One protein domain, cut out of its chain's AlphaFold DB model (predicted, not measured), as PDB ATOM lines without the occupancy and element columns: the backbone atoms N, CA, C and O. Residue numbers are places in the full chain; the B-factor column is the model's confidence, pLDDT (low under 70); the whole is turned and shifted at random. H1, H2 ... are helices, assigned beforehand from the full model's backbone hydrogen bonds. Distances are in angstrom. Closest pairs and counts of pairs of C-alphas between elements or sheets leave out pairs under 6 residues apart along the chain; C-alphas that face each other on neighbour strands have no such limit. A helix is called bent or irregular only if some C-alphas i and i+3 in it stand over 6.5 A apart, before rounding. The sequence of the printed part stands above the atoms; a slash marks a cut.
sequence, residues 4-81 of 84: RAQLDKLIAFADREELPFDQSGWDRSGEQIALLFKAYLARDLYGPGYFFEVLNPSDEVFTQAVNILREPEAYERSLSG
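What this domain is: This is residues 4 to 81 of the 84 residues of an uncharacterized protein of Bacteroidetes bacterium (UniProt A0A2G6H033). The model is a drawn-out zigzag of five helices with no shared core: the long, kinked helix H2 folds back into a helical hairpin with the shorter H3, while H1 is off to one side of H2 and H4 and H5 follow one another as an arm away from the other side of the hairpin. The fold is open, with few contacts: H2 touches H3, H3 touches H4 and H4 touches H5, each the next helix along the chain, while H1 touches no helix but is near H2. The printed part has 78 residues with five named helices, in the order H1, H2, H3, H4, H5, and no named strand; the class is all helix. It is extended, with a radius of gyration of the C-alphas of 18.1 A, and its C-alphas span 58 by 30 by 17 A.

Where its parts are: Begin with the longest helix, H2, residues 23 to 46: find C-alpha 23 at (-26.697, 52.440, -0.732) and go on to C-alpha 46 at (-22.786, 29.231, -22.117), 31.8 A away. H2 has a kink of 68 degrees near residue 30 and is irregular, with C-alphas 28 and 31 8.1 A apart. H3, residues 50 to 58, measures 13.9 A and is only just irregular, with C-alphas 54 and 57 6.6 A apart. Before H2 comes H1, residues 4 to 16, which starts at C-alpha 4 at (-29.574, 48.074, -15.378) and measures 18.8 A. H4, residues 60 to 70, measures 15.2 A, and H5, residues 72 to 79, measures 10.9 A, ending at C-alpha 79 at (13.003, 37.391, -21.618).

How they stand to each other: Look first at H2 and H3, a helical hairpin: they touch, H2 with residues 35 to 43 alone, and the closest C-alphas, those of Ala 39 and Phe 51, are 4.5 A apart. They run opposite ways at a steep tilt of 38 degrees. H1 is close to H2 but not clearly touching it, the closest C-alphas being those of Leu 7 and Ala 34 at 7.0 A, and the two are about perpendicular at 74 degrees. H3 and H4 only just touch, only at the corner, with 3 pairs of C-alphas within 8 A; the closest, Pro 57 and Thr 63, are 6.1 A apart, and the lines are about perpendicular at 76 degrees. H4 and H5 likewise only just touch, only at the corner, with 3 pairs; the closest C-alphas, Ile 68 and Tyr 75, are 5.4 A apart, at a steep tilt of 63 degrees, opposite ways. H1 is apart from H3, H4 and H5. In H4 and H5 every O i to N i+4 pair is within hydrogen-bond range; in H1 it is 8 of 9, in H2 18 of 20 and in H3 3 of 5.

The domain as a whole: The C-alphas farthest apart are those of Arg 16 and Ser 80, 58.1 A. The printed part has no cut, and no link is long. Residues 74 to 75, 78 and 81 are under 70 in pLDDT; the mean of the printed part is 91.9.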
ATOM      1  N   ARG A   4     -28.972  47.421 -16.550       78.19
ATOM      2  CA  ARG A   4     -29.574  48.074 -15.378       78.19
ATOM      3  C   ARG A   4     -30.847  47.371 -14.888       78.19
ATOM      4  O   ARG A   4     -30.960  47.078 -13.708       78.19
ATOM      5  N   ALA A   5     -31.714  46.946 -15.810       88.31
ATOM      6  CA  ALA A   5     -32.965  46.269 -15.470       88.31
ATOM      7  C   ALA A   5     -32.773  44.879 -14.831       88.31
ATOM      8  O   ALA A   5     -33.710  44.356 -14.234       88.31
ATOM      9  N   GLN A   6     -31.607  44.237 -14.982       91.69
ATOM     10  CA  GLN A   6     -31.331  42.968 -14.294       91.69
ATOM     11  C   GLN A   6     -30.750  43.186 -12.897       91.69
ATOM     12  O   GLN A   6     -31.043  42.404 -11.998       91.69
ATOM     13  N   LEU A   7     -29.987  44.263 -12.694       94.62
ATOM     14  CA  LEU A   7     -29.496  44.637 -11.367       94.62
ATOM     15  C   LEU A   7     -30.644  45.076 -10.456       94.62
ATOM     16  O   LEU A   7     -30.684  44.664  -9.304       94.62
ATOM     17  N   ASP A   8     -31.639  45.787 -10.989       95.12
ATOM     18  CA  ASP A   8     -32.849  46.129 -10.228       95.12
ATOM     19  C   ASP A   8     -33.592  44.867  -9.753       95.12
ATOM     20  O   ASP A   8     -34.088  44.803  -8.629       95.12
ATOM     21  N   LYS A   9     -33.623  43.813 -10.583       95.50
ATOM     22  CA  LYS A   9     -34.198  42.515 -10.196       95.50
ATOM     23  C   LYS A   9     -33.361  41.790  -9.148       95.50
ATOM     24  O   LYS A   9     -33.947  41.120  -8.303       95.50
ATOM     25  N   LEU A  10     -32.034  41.900  -9.214       94.94
ATOM     26  CA  LEU A  10     -31.127  41.350  -8.206       94.94
ATOM     27  C   LEU A  10     -31.343  42.040  -6.853       94.94
ATOM     28  O   LEU A  10     -31.477  41.353  -5.846       94.94
ATOM     29  N   ILE A  11     -31.461  43.370  -6.841       96.06
ATOM     30  CA  ILE A  11     -31.766  44.153  -5.634       96.06
ATOM     31  C   ILE A  11     -33.136  43.754  -5.076       96.06
ATOM     32  O   ILE A  11     -33.252  43.424  -3.901       96.06
ATOM     33  N   ALA A  12     -34.165  43.697  -5.926       96.75
ATOM     34  CA  ALA A  12     -35.498  43.274  -5.506       96.75
ATOM     35  C   ALA A  12     -35.532  41.817  -5.015       96.75
ATOM     36  O   ALA A  12     -36.391  41.460  -4.215       96.75
ATOM     37  N   PHE A  13     -34.664  40.946  -5.535       96.69
ATOM     38  CA  PHE A  13     -34.501  39.582  -5.035       96.69
ATOM     39  C   PHE A  13     -33.871  39.572  -3.643       96.69
ATOM     40  O   PHE A  13     -34.441  38.953  -2.757       96.69
ATOM     41  N   ALA A  14     -32.770  40.299  -3.440       96.38
ATOM     42  CA  ALA A  14     -32.112  40.405  -2.141       96.38
ATOM     43  C   ALA A  14     -33.061  40.931  -1.050       96.38
ATOM     44  O   ALA A  14     -33.131  40.346   0.024       96.38
ATOM     45  N   ASP A  15     -33.864  41.952  -1.364       97.31
ATOM     46  CA  ASP A  15     -34.855  42.514  -0.436       97.31
ATOM     47  C   ASP A  15     -35.896  41.470   0.016       97.31
ATOM     48  O   ASP A  15     -36.242  41.395   1.194       97.31
ATOM     49  N   ARG A  16     -36.336  40.586  -0.897       98.06
ATOM     50  CA  ARG A  16     -37.235  39.464  -0.562       98.06
ATOM     51  C   ARG A  16     -36.570  38.380   0.285       98.06
ATOM     52  O   ARG A  16     -37.274  37.696   1.017       98.06
ATOM     53  N   GLU A  17     -35.254  38.233   0.181       97.88
ATOM     54  CA  GLU A  17     -34.437  37.317   0.988       97.88
ATOM     55  C   GLU A  17     -33.948  37.982   2.289       97.88
ATOM     56  O   GLU A  17     -32.940  37.573   2.861       97.88
ATOM     57  N   GLU A  18     -34.642  39.029   2.748       97.56
ATOM     58  CA  GLU A  18     -34.348  39.757   3.990       97.56
ATOM     59  C   GLU A  18     -32.967  40.443   4.003       97.56
ATOM     60  O   GLU A  18     -32.434  40.780   5.062       97.56
ATOM     61  N   LEU A  19     -32.399  40.706   2.820       96.69
ATOM     62  CA  LEU A  19     -31.198  41.514   2.630       96.69
ATOM     63  C   LEU A  19     -31.579  42.882   2.034       96.69
ATOM     64  O   LEU A  19     -31.568  43.048   0.809       96.69
ATOM     65  N   PRO A  20     -31.928  43.872   2.876       95.62
ATOM     66  CA  PRO A  20     -32.339  45.188   2.410       95.62
ATOM     67  C   PRO A  20     -31.197  45.920   1.699       95.62
ATOM     68  O   PRO A  20     -30.014  45.728   1.990       95.62
ATOM     69  N   PHE A  21     -31.566  46.796   0.768       96.88
ATOM     70  CA  PHE A  21     -30.604  47.559  -0.018       96.88
ATOM     71  C   PHE A  21     -29.803  48.548   0.845       96.88
ATOM     72  O   PHE A  21     -30.367  49.431   1.491       96.88
ATOM     73  N   ASP A  22     -28.475  48.435   0.795       97.38
ATOM     74  CA  ASP A  22     -27.533  49.378   1.399       97.38
ATOM     75  C   ASP A  22     -26.869  50.222   0.307       97.38
ATOM     76  O   ASP A  22     -26.000  49.747  -0.429       97.38
ATOM     77  N   GLN A  23     -27.259  51.496   0.232       97.12
ATOM     78  CA  GLN A  23     -26.697  52.440  -0.732       97.12
ATOM     79  C   GLN A  23     -25.184  52.612  -0.553       97.12
ATOM     80  O   GLN A  23     -24.468  52.698  -1.543       97.12
ATOM     81  N   SER A  24     -24.677  52.622   0.683       97.81
ATOM     82  CA  SER A  24     -23.252  52.853   0.939       97.81
ATOM     83  C   SER A  24     -22.388  51.670   0.492       97.81
ATOM     84  O   SER A  24     -21.345  51.852  -0.142       97.81
ATOM     85  N   GLY A  25     -22.850  50.445   0.749       97.44
ATOM     86  CA  GLY A  25     -22.248  49.224   0.228       97.44
ATOM     87  C   GLY A  25     -22.359  49.124  -1.293       97.44
ATOM     88  O   GLY A  25     -21.402  48.712  -1.954       97.44
ATOM     89  N   TRP A  26     -23.489  49.550  -1.861       96.44
ATOM     90  CA  TRP A  26     -23.683  49.594  -3.307       96.44
ATOM     91  C   TRP A  26     -22.751  50.597  -3.990       96.44
ATOM     92  O   TRP A  26     -22.129  50.256  -4.990       96.44
ATOM     93  N   ASP A  27     -22.576  51.792  -3.436       97.06
ATOM     94  CA  ASP A  27     -21.653  52.791  -3.985       97.06
ATOM     95  C   ASP A  27     -20.200  52.301  -3.938       97.06
ATOM     96  O   ASP A  27     -19.403  52.613  -4.821       97.06
ATOM     97  N   ARG A  28     -19.854  51.486  -2.933       97.62
ATOM     98  CA  ARG A  28     -18.519  50.894  -2.796       97.62
ATOM     99  C   ARG A  28     -18.269  49.721  -3.746       97.62
ATOM    100  O   ARG A  28     -17.147  49.564  -4.220       97.62
ATOM    101  N   SER A  29     -19.270  48.870  -3.966       96.56
ATOM    102  CA  SER A  29     -19.068  47.531  -4.547       96.56
ATOM    103  C   SER A  29     -20.012  47.195  -5.704       96.56
ATOM    104  O   SER A  29     -19.933  46.098  -6.254       96.56
ATOM    105  N   GLY A  30     -20.907  48.101  -6.094       96.06
ATOM    106  CA  GLY A  30     -21.966  47.857  -7.077       96.06
ATOM    107  C   GLY A  30     -21.433  47.465  -8.453       96.06
ATOM    108  O   GLY A  30     -21.983  46.571  -9.093       96.06
ATOM    109  N   GLU A  31     -20.315  48.055  -8.882       95.38
ATOM    110  CA  GLU A  31     -19.653  47.676 -10.137       95.38
ATOM    111  C   GLU A  31     -19.113  46.240 -10.087       95.38
ATOM    112  O   GLU A  31     -19.340  45.460 -11.015       95.38
ATOM    113  N   GLN A  32     -18.484  45.849  -8.974       96.50
ATOM    114  CA  GLN A  32     -17.983  44.488  -8.777       96.50
ATOM    115  C   GLN A  32     -19.129  43.469  -8.710       96.50
ATOM    116  O   GLN A  32     -19.045  42.393  -9.304       96.50
ATOM    117  N   ILE A  33     -20.223  43.810  -8.021       96.50
ATOM    118  CA  ILE A  33     -21.433  42.982  -7.960       96.50
ATOM    119  C   ILE A  33     -22.011  42.799  -9.366       96.50
ATOM    120  O   ILE A  33     -22.337  41.677  -9.754       96.50
ATOM    121  N   ALA A  34     -22.093  43.871 -10.159       96.56
ATOM    122  CA  ALA A  34     -22.597  43.809 -11.525       96.56
ATOM    123  C   ALA A  34     -21.719  42.939 -12.438       96.56
ATOM    124  O   ALA A  34     -22.247  42.150 -13.228       96.56
ATOM    125  N   LEU A  35     -20.393  43.044 -12.307       97.06
ATOM    126  CA  LEU A  35     -19.437  42.215 -13.036       97.06
ATOM    127  C   LEU A  35     -19.612  40.729 -12.704       97.06
ATOM    128  O   LEU A  35     -19.766  39.909 -13.611       97.06
ATOM    129  N   LEU A  36     -19.651  40.386 -11.414       97.38
ATOM    130  CA  LEU A  36     -19.825  39.004 -10.963       97.38
ATOM    131  C   LEU A  36     -21.184  38.442 -11.374       97.38
ATOM    132  O   LEU A  36     -21.261  37.319 -11.866       97.38
ATOM    133  N   PHE A  37     -22.250  39.229 -11.243       96.88
ATOM    134  CA  PHE A  37     -23.579  38.829 -11.687       96.88
ATOM    135  C   PHE A  37     -23.597  38.508 -13.188       96.88
ATOM    136  O   PHE A  37     -24.098  37.459 -13.592       96.88
ATOM    137  N   LYS A  38     -22.968  39.350 -14.020       96.44
ATOM    138  CA  LYS A  38     -22.804  39.078 -15.456       96.44
ATOM    139  C   LYS A  38     -21.984  37.809 -15.711       96.44
ATOM    140  O   LYS A  38     -22.354  37.026 -16.584       96.44
ATOM    141  N   ALA A  39     -20.901  37.595 -14.966       97.62
ATOM    142  CA  ALA A  39     -20.049  36.419 -15.111       97.62
ATOM    143  C   ALA A  39     -20.792  35.120 -14.750       97.62
ATOM    144  O   ALA A  39     -20.690  34.133 -15.477       97.62
ATOM    145  N   TYR A  40     -21.601  35.124 -13.685       97.69
ATOM    146  CA  TYR A  40     -22.443  33.980 -13.324       97.69
ATOM    147  C   TYR A  40     -23.527  33.699 -14.368       97.69
ATOM    148  O   TYR A  40     -23.712  32.545 -14.744       97.69
ATOM    149  N   LEU A  41     -24.179  34.730 -14.915       96.06
ATOM    150  CA  LEU A  41     -25.130  34.535 -16.016       96.06
ATOM    151  C   LEU A  41     -24.455  33.931 -17.255       96.06
ATOM    152  O   LEU A  41     -25.004  33.025 -17.873       96.06
ATOM    153  N   ALA A  42     -23.262  34.409 -17.619       97.44
ATOM    154  CA  ALA A  42     -22.516  33.870 -18.753       97.44
ATOM    155  C   ALA A  42     -22.133  32.400 -18.530       97.44
ATOM    156  O   ALA A  42     -22.306  31.576 -19.427       97.44
ATOM    157  N   ARG A  43     -21.695  32.064 -17.311       98.06
ATOM    158  CA  ARG A  43     -21.405  30.691 -16.893       98.06
ATOM    159  C   ARG A  43     -22.608  29.770 -17.071       98.06
ATOM    160  O   ARG A  43     -22.474  28.680 -17.620       98.06
ATOM    161  N   ASP A  44     -23.766  30.207 -16.595       97.69
ATOM    162  CA  ASP A  44     -24.968  29.378 -16.556       97.69
ATOM    163  C   ASP A  44     -25.597  29.215 -17.952       97.69
ATOM    164  O   ASP A  44     -26.184  28.177 -18.246       97.69
ATOM    165  N   LEU A  45     -25.441  30.210 -18.835       97.44
ATOM    166  CA  LEU A  45     -25.979  30.180 -20.199       97.44
ATOM    167  C   LEU A  45     -25.065  29.475 -21.210       97.44
ATOM    168  O   LEU A  45     -25.565  28.817 -22.121       97.44
ATOM    169  N   TYR A  46     -23.747  29.635 -21.082       97.88
ATOM    170  CA  TYR A  46     -22.786  29.231 -22.117       97.88
ATOM    171  C   TYR A  46     -21.745  28.213 -21.633       97.88
ATOM    172  O   TYR A  46     -20.990  27.664 -22.437       97.88
ATOM    173  N   GLY A  47     -21.721  27.908 -20.334       97.38
ATOM    174  CA  GLY A  47     -20.827  26.929 -19.726       97.38
ATOM    175  C   GLY A  47     -19.705  27.553 -18.887       97.38
ATOM    176  O   GLY A  47     -19.483  28.765 -18.904       97.38
ATOM    177  N   PRO A  48     -18.953  26.723 -18.142       95.38
ATOM    178  CA  PRO A  48     -18.075  27.177 -17.062       95.38
ATOM    179  C   PRO A  48     -16.967  28.153 -17.490       95.38
ATOM    180  O   PRO A  48     -16.614  29.037 -16.713       95.38
ATOM    181  N   GLY A  49     -16.442  28.031 -18.715       97.44
ATOM    182  CA  GLY A  49     -15.364  28.893 -19.222       97.44
ATOM    183  C   GLY A  49     -15.766  30.363 -19.389       97.44
ATOM    184  O   GLY A  49     -14.956  31.255 -19.146       97.44
ATOM    185  N   TYR A  50     -17.039  30.625 -19.697       97.88
ATOM    186  CA  TYR A  50     -17.540  31.973 -19.976       97.88
ATOM    187  C   TYR A  50     -17.587  32.879 -18.740       97.88
ATOM    188  O   TYR A  50     -17.663  34.098 -18.875       97.88
ATOM    189  N   PHE A  51     -17.488  32.311 -17.535       98.06
ATOM    190  CA  PHE A  51     -17.266  33.099 -16.323       98.06
ATOM    191  C   PHE A  51     -15.976  33.926 -16.435       98.06
ATOM    192  O   PHE A  51     -15.982  35.137 -16.217       98.06
ATOM    193  N   PHE A  52     -14.878  33.269 -16.816       97.12
ATOM    194  CA  PHE A  52     -13.552  33.877 -16.903       97.12
ATOM    195  C   PHE A  52     -13.426  34.803 -18.108       97.12
ATOM    196  O   PHE A  52     -12.760  35.826 -18.018       97.12
ATOM    197  N   GLU A  53     -14.119  34.510 -19.210       95.94
ATOM    198  CA  GLU A  53     -14.167  35.430 -20.354       95.94
ATOM    199  C   GLU A  53     -14.778  36.789 -19.989       95.94
ATOM    200  O   GLU A  53     -14.360  37.819 -20.516       95.94
ATOM    201  N   VAL A  54     -15.749  36.810 -19.068       96.94
ATOM    202  CA  VAL A  54     -16.356  38.052 -18.571       96.94
ATOM    203  C   VAL A  54     -15.517  38.701 -17.474       96.94
ATOM    204  O   VAL A  54     -15.410  39.926 -17.459       96.94
ATOM    205  N   LEU A  55     -14.960  37.908 -16.554       96.81
ATOM    206  CA  LEU A  55     -14.237  38.412 -15.387       96.81
ATOM    207  C   LEU A  55     -12.830  38.909 -15.737       96.81
ATOM    208  O   LEU A  55     -12.453  40.003 -15.343       96.81
ATOM    209  N   ASN A  56     -12.053  38.128 -16.483       96.31
ATOM    210  CA  ASN A  56     -10.626  38.378 -16.673       96.31
ATOM    211  C   ASN A  56     -10.277  39.740 -17.309       96.31
ATOM    212  O   ASN A  56      -9.242  40.289 -16.945       96.31
ATOM    213  N   PRO A  57     -11.094  40.337 -18.204       94.69
ATOM    214  CA  PRO A  57     -10.827  41.685 -18.706       94.69
ATOM    215  C   PRO A  57     -10.834  42.789 -17.637       94.69
ATOM    216  O   PRO A  57     -10.353  43.882 -17.915       94.69
ATOM    217  N   SER A  58     -11.383  42.547 -16.437       94.56
ATOM    218  CA  SER A  58     -11.277  43.502 -15.324       94.56
ATOM    219  C   SER A  58      -9.929  43.441 -14.602       94.56
ATOM    220  O   SER A  58      -9.653  44.294 -13.766       94.56
ATOM    221  N   ASP A  59      -9.121  42.414 -14.868       95.25
ATOM    222  CA  ASP A  59      -7.790  42.244 -14.301       95.25
ATOM    223  C   ASP A  59      -6.749  42.789 -15.292       95.25
ATOM    224  O   ASP A  59      -6.531  42.262 -16.392       95.25
ATOM    225  N   GLU A  60      -6.108  43.890 -14.903       94.38
ATOM    226  CA  GLU A  60      -5.069  44.525 -15.710       94.38
ATOM    227  C   GLU A  60      -3.867  43.596 -15.911       94.38
ATOM    228  O   GLU A  60      -3.331  43.526 -17.015       94.38
ATOM    229  N   VAL A  61      -3.478  42.826 -14.891       93.88
ATOM    230  CA  VAL A  61      -2.354  41.885 -14.973       93.88
ATOM    231  C   VAL A  61      -2.662  40.791 -15.985       93.88
ATOM    232  O   VAL A  61      -1.821  40.483 -16.833       93.88
ATOM    233  N   PHE A  62      -3.879  40.242 -15.952       94.44
ATOM    234  CA  PHE A  62      -4.325  39.283 -16.962       94.44
ATOM    235  C   PHE A  62      -4.259  39.886 -18.367       94.44
ATOM    236  O   PHE A  62      -3.729  39.268 -19.292       94.44
ATOM    237  N   THR A  63      -4.762  41.110 -18.526       93.31
ATOM    238  CA  THR A  63      -4.784  41.801 -19.818       93.31
ATOM    239  C   THR A  63      -3.369  42.033 -20.351       93.31
ATOM    240  O   THR A  63      -3.098  41.744 -21.516       93.31
ATOM    241  N   GLN A  64      -2.436  42.464 -19.500       91.19
ATOM    242  CA  GLN A  64      -1.032  42.642 -19.876       91.19
ATOM    243  C   GLN A  64      -0.364  41.318 -20.257       91.19
ATOM    244  O   GLN A  64       0.325  41.250 -21.275       91.19
ATOM    245  N   ALA A  65      -0.609  40.244 -19.502       91.06
ATOM    246  CA  ALA A  65      -0.093  38.920 -19.840       91.06
ATOM    247  C   ALA A  65      -0.597  38.452 -21.217       91.06
ATOM    248  O   ALA A  65       0.186  37.974 -22.036       91.06
ATOM    249  N   VAL A  66      -1.888  38.643 -21.508       91.25
ATOM    250  CA  VAL A  66      -2.461  38.331 -22.825       91.25
ATOM    251  C   VAL A  66      -1.829  39.180 -23.932       91.25
ATOM    252  O   VAL A  66      -1.563  38.643 -25.006       91.25
ATOM    253  N   ASN A  67      -1.567  40.466 -23.691       89.38
ATOM    254  CA  ASN A  67      -0.917  41.340 -24.672       89.38
ATOM    255  C   ASN A  67       0.502  40.864 -24.998       89.38
ATOM    256  O   ASN A  67       0.829  40.696 -26.170       89.38
ATOM    257  N   ILE A  68       1.305  40.545 -23.978       88.38
ATOM    258  CA  ILE A  68       2.657  39.996 -24.153       88.38
ATOM    259  C   ILE A  68       2.618  38.698 -24.973       88.38
ATOM    260  O   ILE A  68       3.403  38.531 -25.900       88.38
ATOM    261  N   LEU A  69       1.679  37.791 -24.678       86.38
ATOM    262  CA  LEU A  69       1.530  36.534 -25.422       86.38
ATOM    263  C   LEU A  69       1.085  36.738 -26.880       86.38
ATOM    264  O   LEU A  69       1.360  35.891 -27.729       86.38
ATOM    265  N   ARG A  70       0.381  37.835 -27.182       86.56
ATOM    266  CA  ARG A  70      -0.063  38.189 -28.542       86.56
ATOM    267  C   ARG A  70       1.016  38.899 -29.361       86.56
ATOM    268  O   ARG A  70       0.874  38.968 -30.579       86.56
ATOM    269  N   GLU A  71       2.079  39.383 -28.721       84.44
ATOM    270  CA  GLU A  71       3.205  40.081 -29.345       84.44
ATOM    271  C   GLU A  71       4.511  39.281 -29.156       84.44
ATOM    272  O   GLU A  71       5.267  39.543 -28.216       84.44
ATOM    273  N   PRO A  72       4.834  38.328 -30.057       71.12
ATOM    274  CA  PRO A  72       6.010  37.462 -29.915       71.12
ATOM    275  C   PRO A  72       7.315  38.243 -29.702       71.12
ATOM    276  O   PRO A  72       8.156  37.858 -28.898       71.12
ATOM    277  N   GLU A  73       7.464  39.391 -30.369       72.88
ATOM    278  CA  GLU A  73       8.641  40.257 -30.244       72.88
ATOM    279  C   GLU A  73       8.743  40.963 -28.879       72.88
ATOM    280  O   GLU A  73       9.845  41.218 -28.389       72.88
ATOM    281  N   ALA A  74       7.610  41.296 -28.251       67.25
ATOM    282  CA  ALA A  74       7.582  41.893 -26.916       67.25
ATOM    283  C   ALA A  74       7.911  40.853 -25.837       67.25
ATOM    284  O   ALA A  74       8.646  41.158 -24.895       67.25
ATOM    285  N   TYR A  75       7.440  39.615 -26.014       67.38
ATOM    286  CA  TYR A  75       7.786  38.490 -25.149       67.38
ATOM    287  C   TYR A  75       9.295  38.202 -25.162       67.38
ATOM    288  O   TYR A  75       9.923  38.212 -24.103       67.38
ATOM    289  N   GLU A  76       9.906  38.067 -26.342       71.12
ATOM    290  CA  GLU A  76      11.354  37.831 -26.480       71.12
ATOM    291  C   GLU A  76      12.204  38.986 -25.904       71.12
ATOM    292  O   GLU A  76      13.231  38.757 -25.255       71.12
ATOM    293  N   ARG A  77      11.762  40.248 -26.043       71.25
ATOM    294  CA  ARG A  77      12.404  41.395 -25.365       71.25
ATOM    295  C   ARG A  77      12.334  41.297 -23.839       71.25
ATOM    296  O   ARG A  77      13.324  41.587 -23.173       71.25
ATOM    297  N   SER A  78      11.200  40.867 -23.281       69.06
ATOM    298  CA  SER A  78      11.041  40.711 -21.826       69.06
ATOM    299  C   SER A  78      11.920  39.591 -21.248       69.06
ATOM    300  O   SER A  78      12.414  39.715 -20.128       69.06
ATOM    301  N   LEU A  79      12.173  38.530 -22.024       72.81
ATOM    302  CA  LEU A  79      13.003  37.391 -21.618       72.81
ATOM    303  C   LEU A  79      14.511  37.650 -21.754       72.81
ATOM    304  O   LEU A  79      15.300  37.093 -20.992       72.81
ATOM    305  N   SER A  80      14.925  38.485 -22.709       75.75
ATOM    306  CA  SER A  80      16.344  38.737 -23.017       75.75
ATOM    307  C   SER A  80      17.030  39.747 -22.087       75.75
ATOM    308  O   SER A  80      18.209  40.049 -22.281       75.75
ATOM    309  N   GLY A  81      16.326  40.286 -21.082       62.62
ATOM    310  CA  GLY A  81      16.878  41.216 -20.083       62.62
ATOM    311  C   GLY A  81      17.430  42.528 -20.657       62.62
ATOM    312  O   GLY A  81      18.051  43.307 -19.938       62.62
TER     313      GLY A  81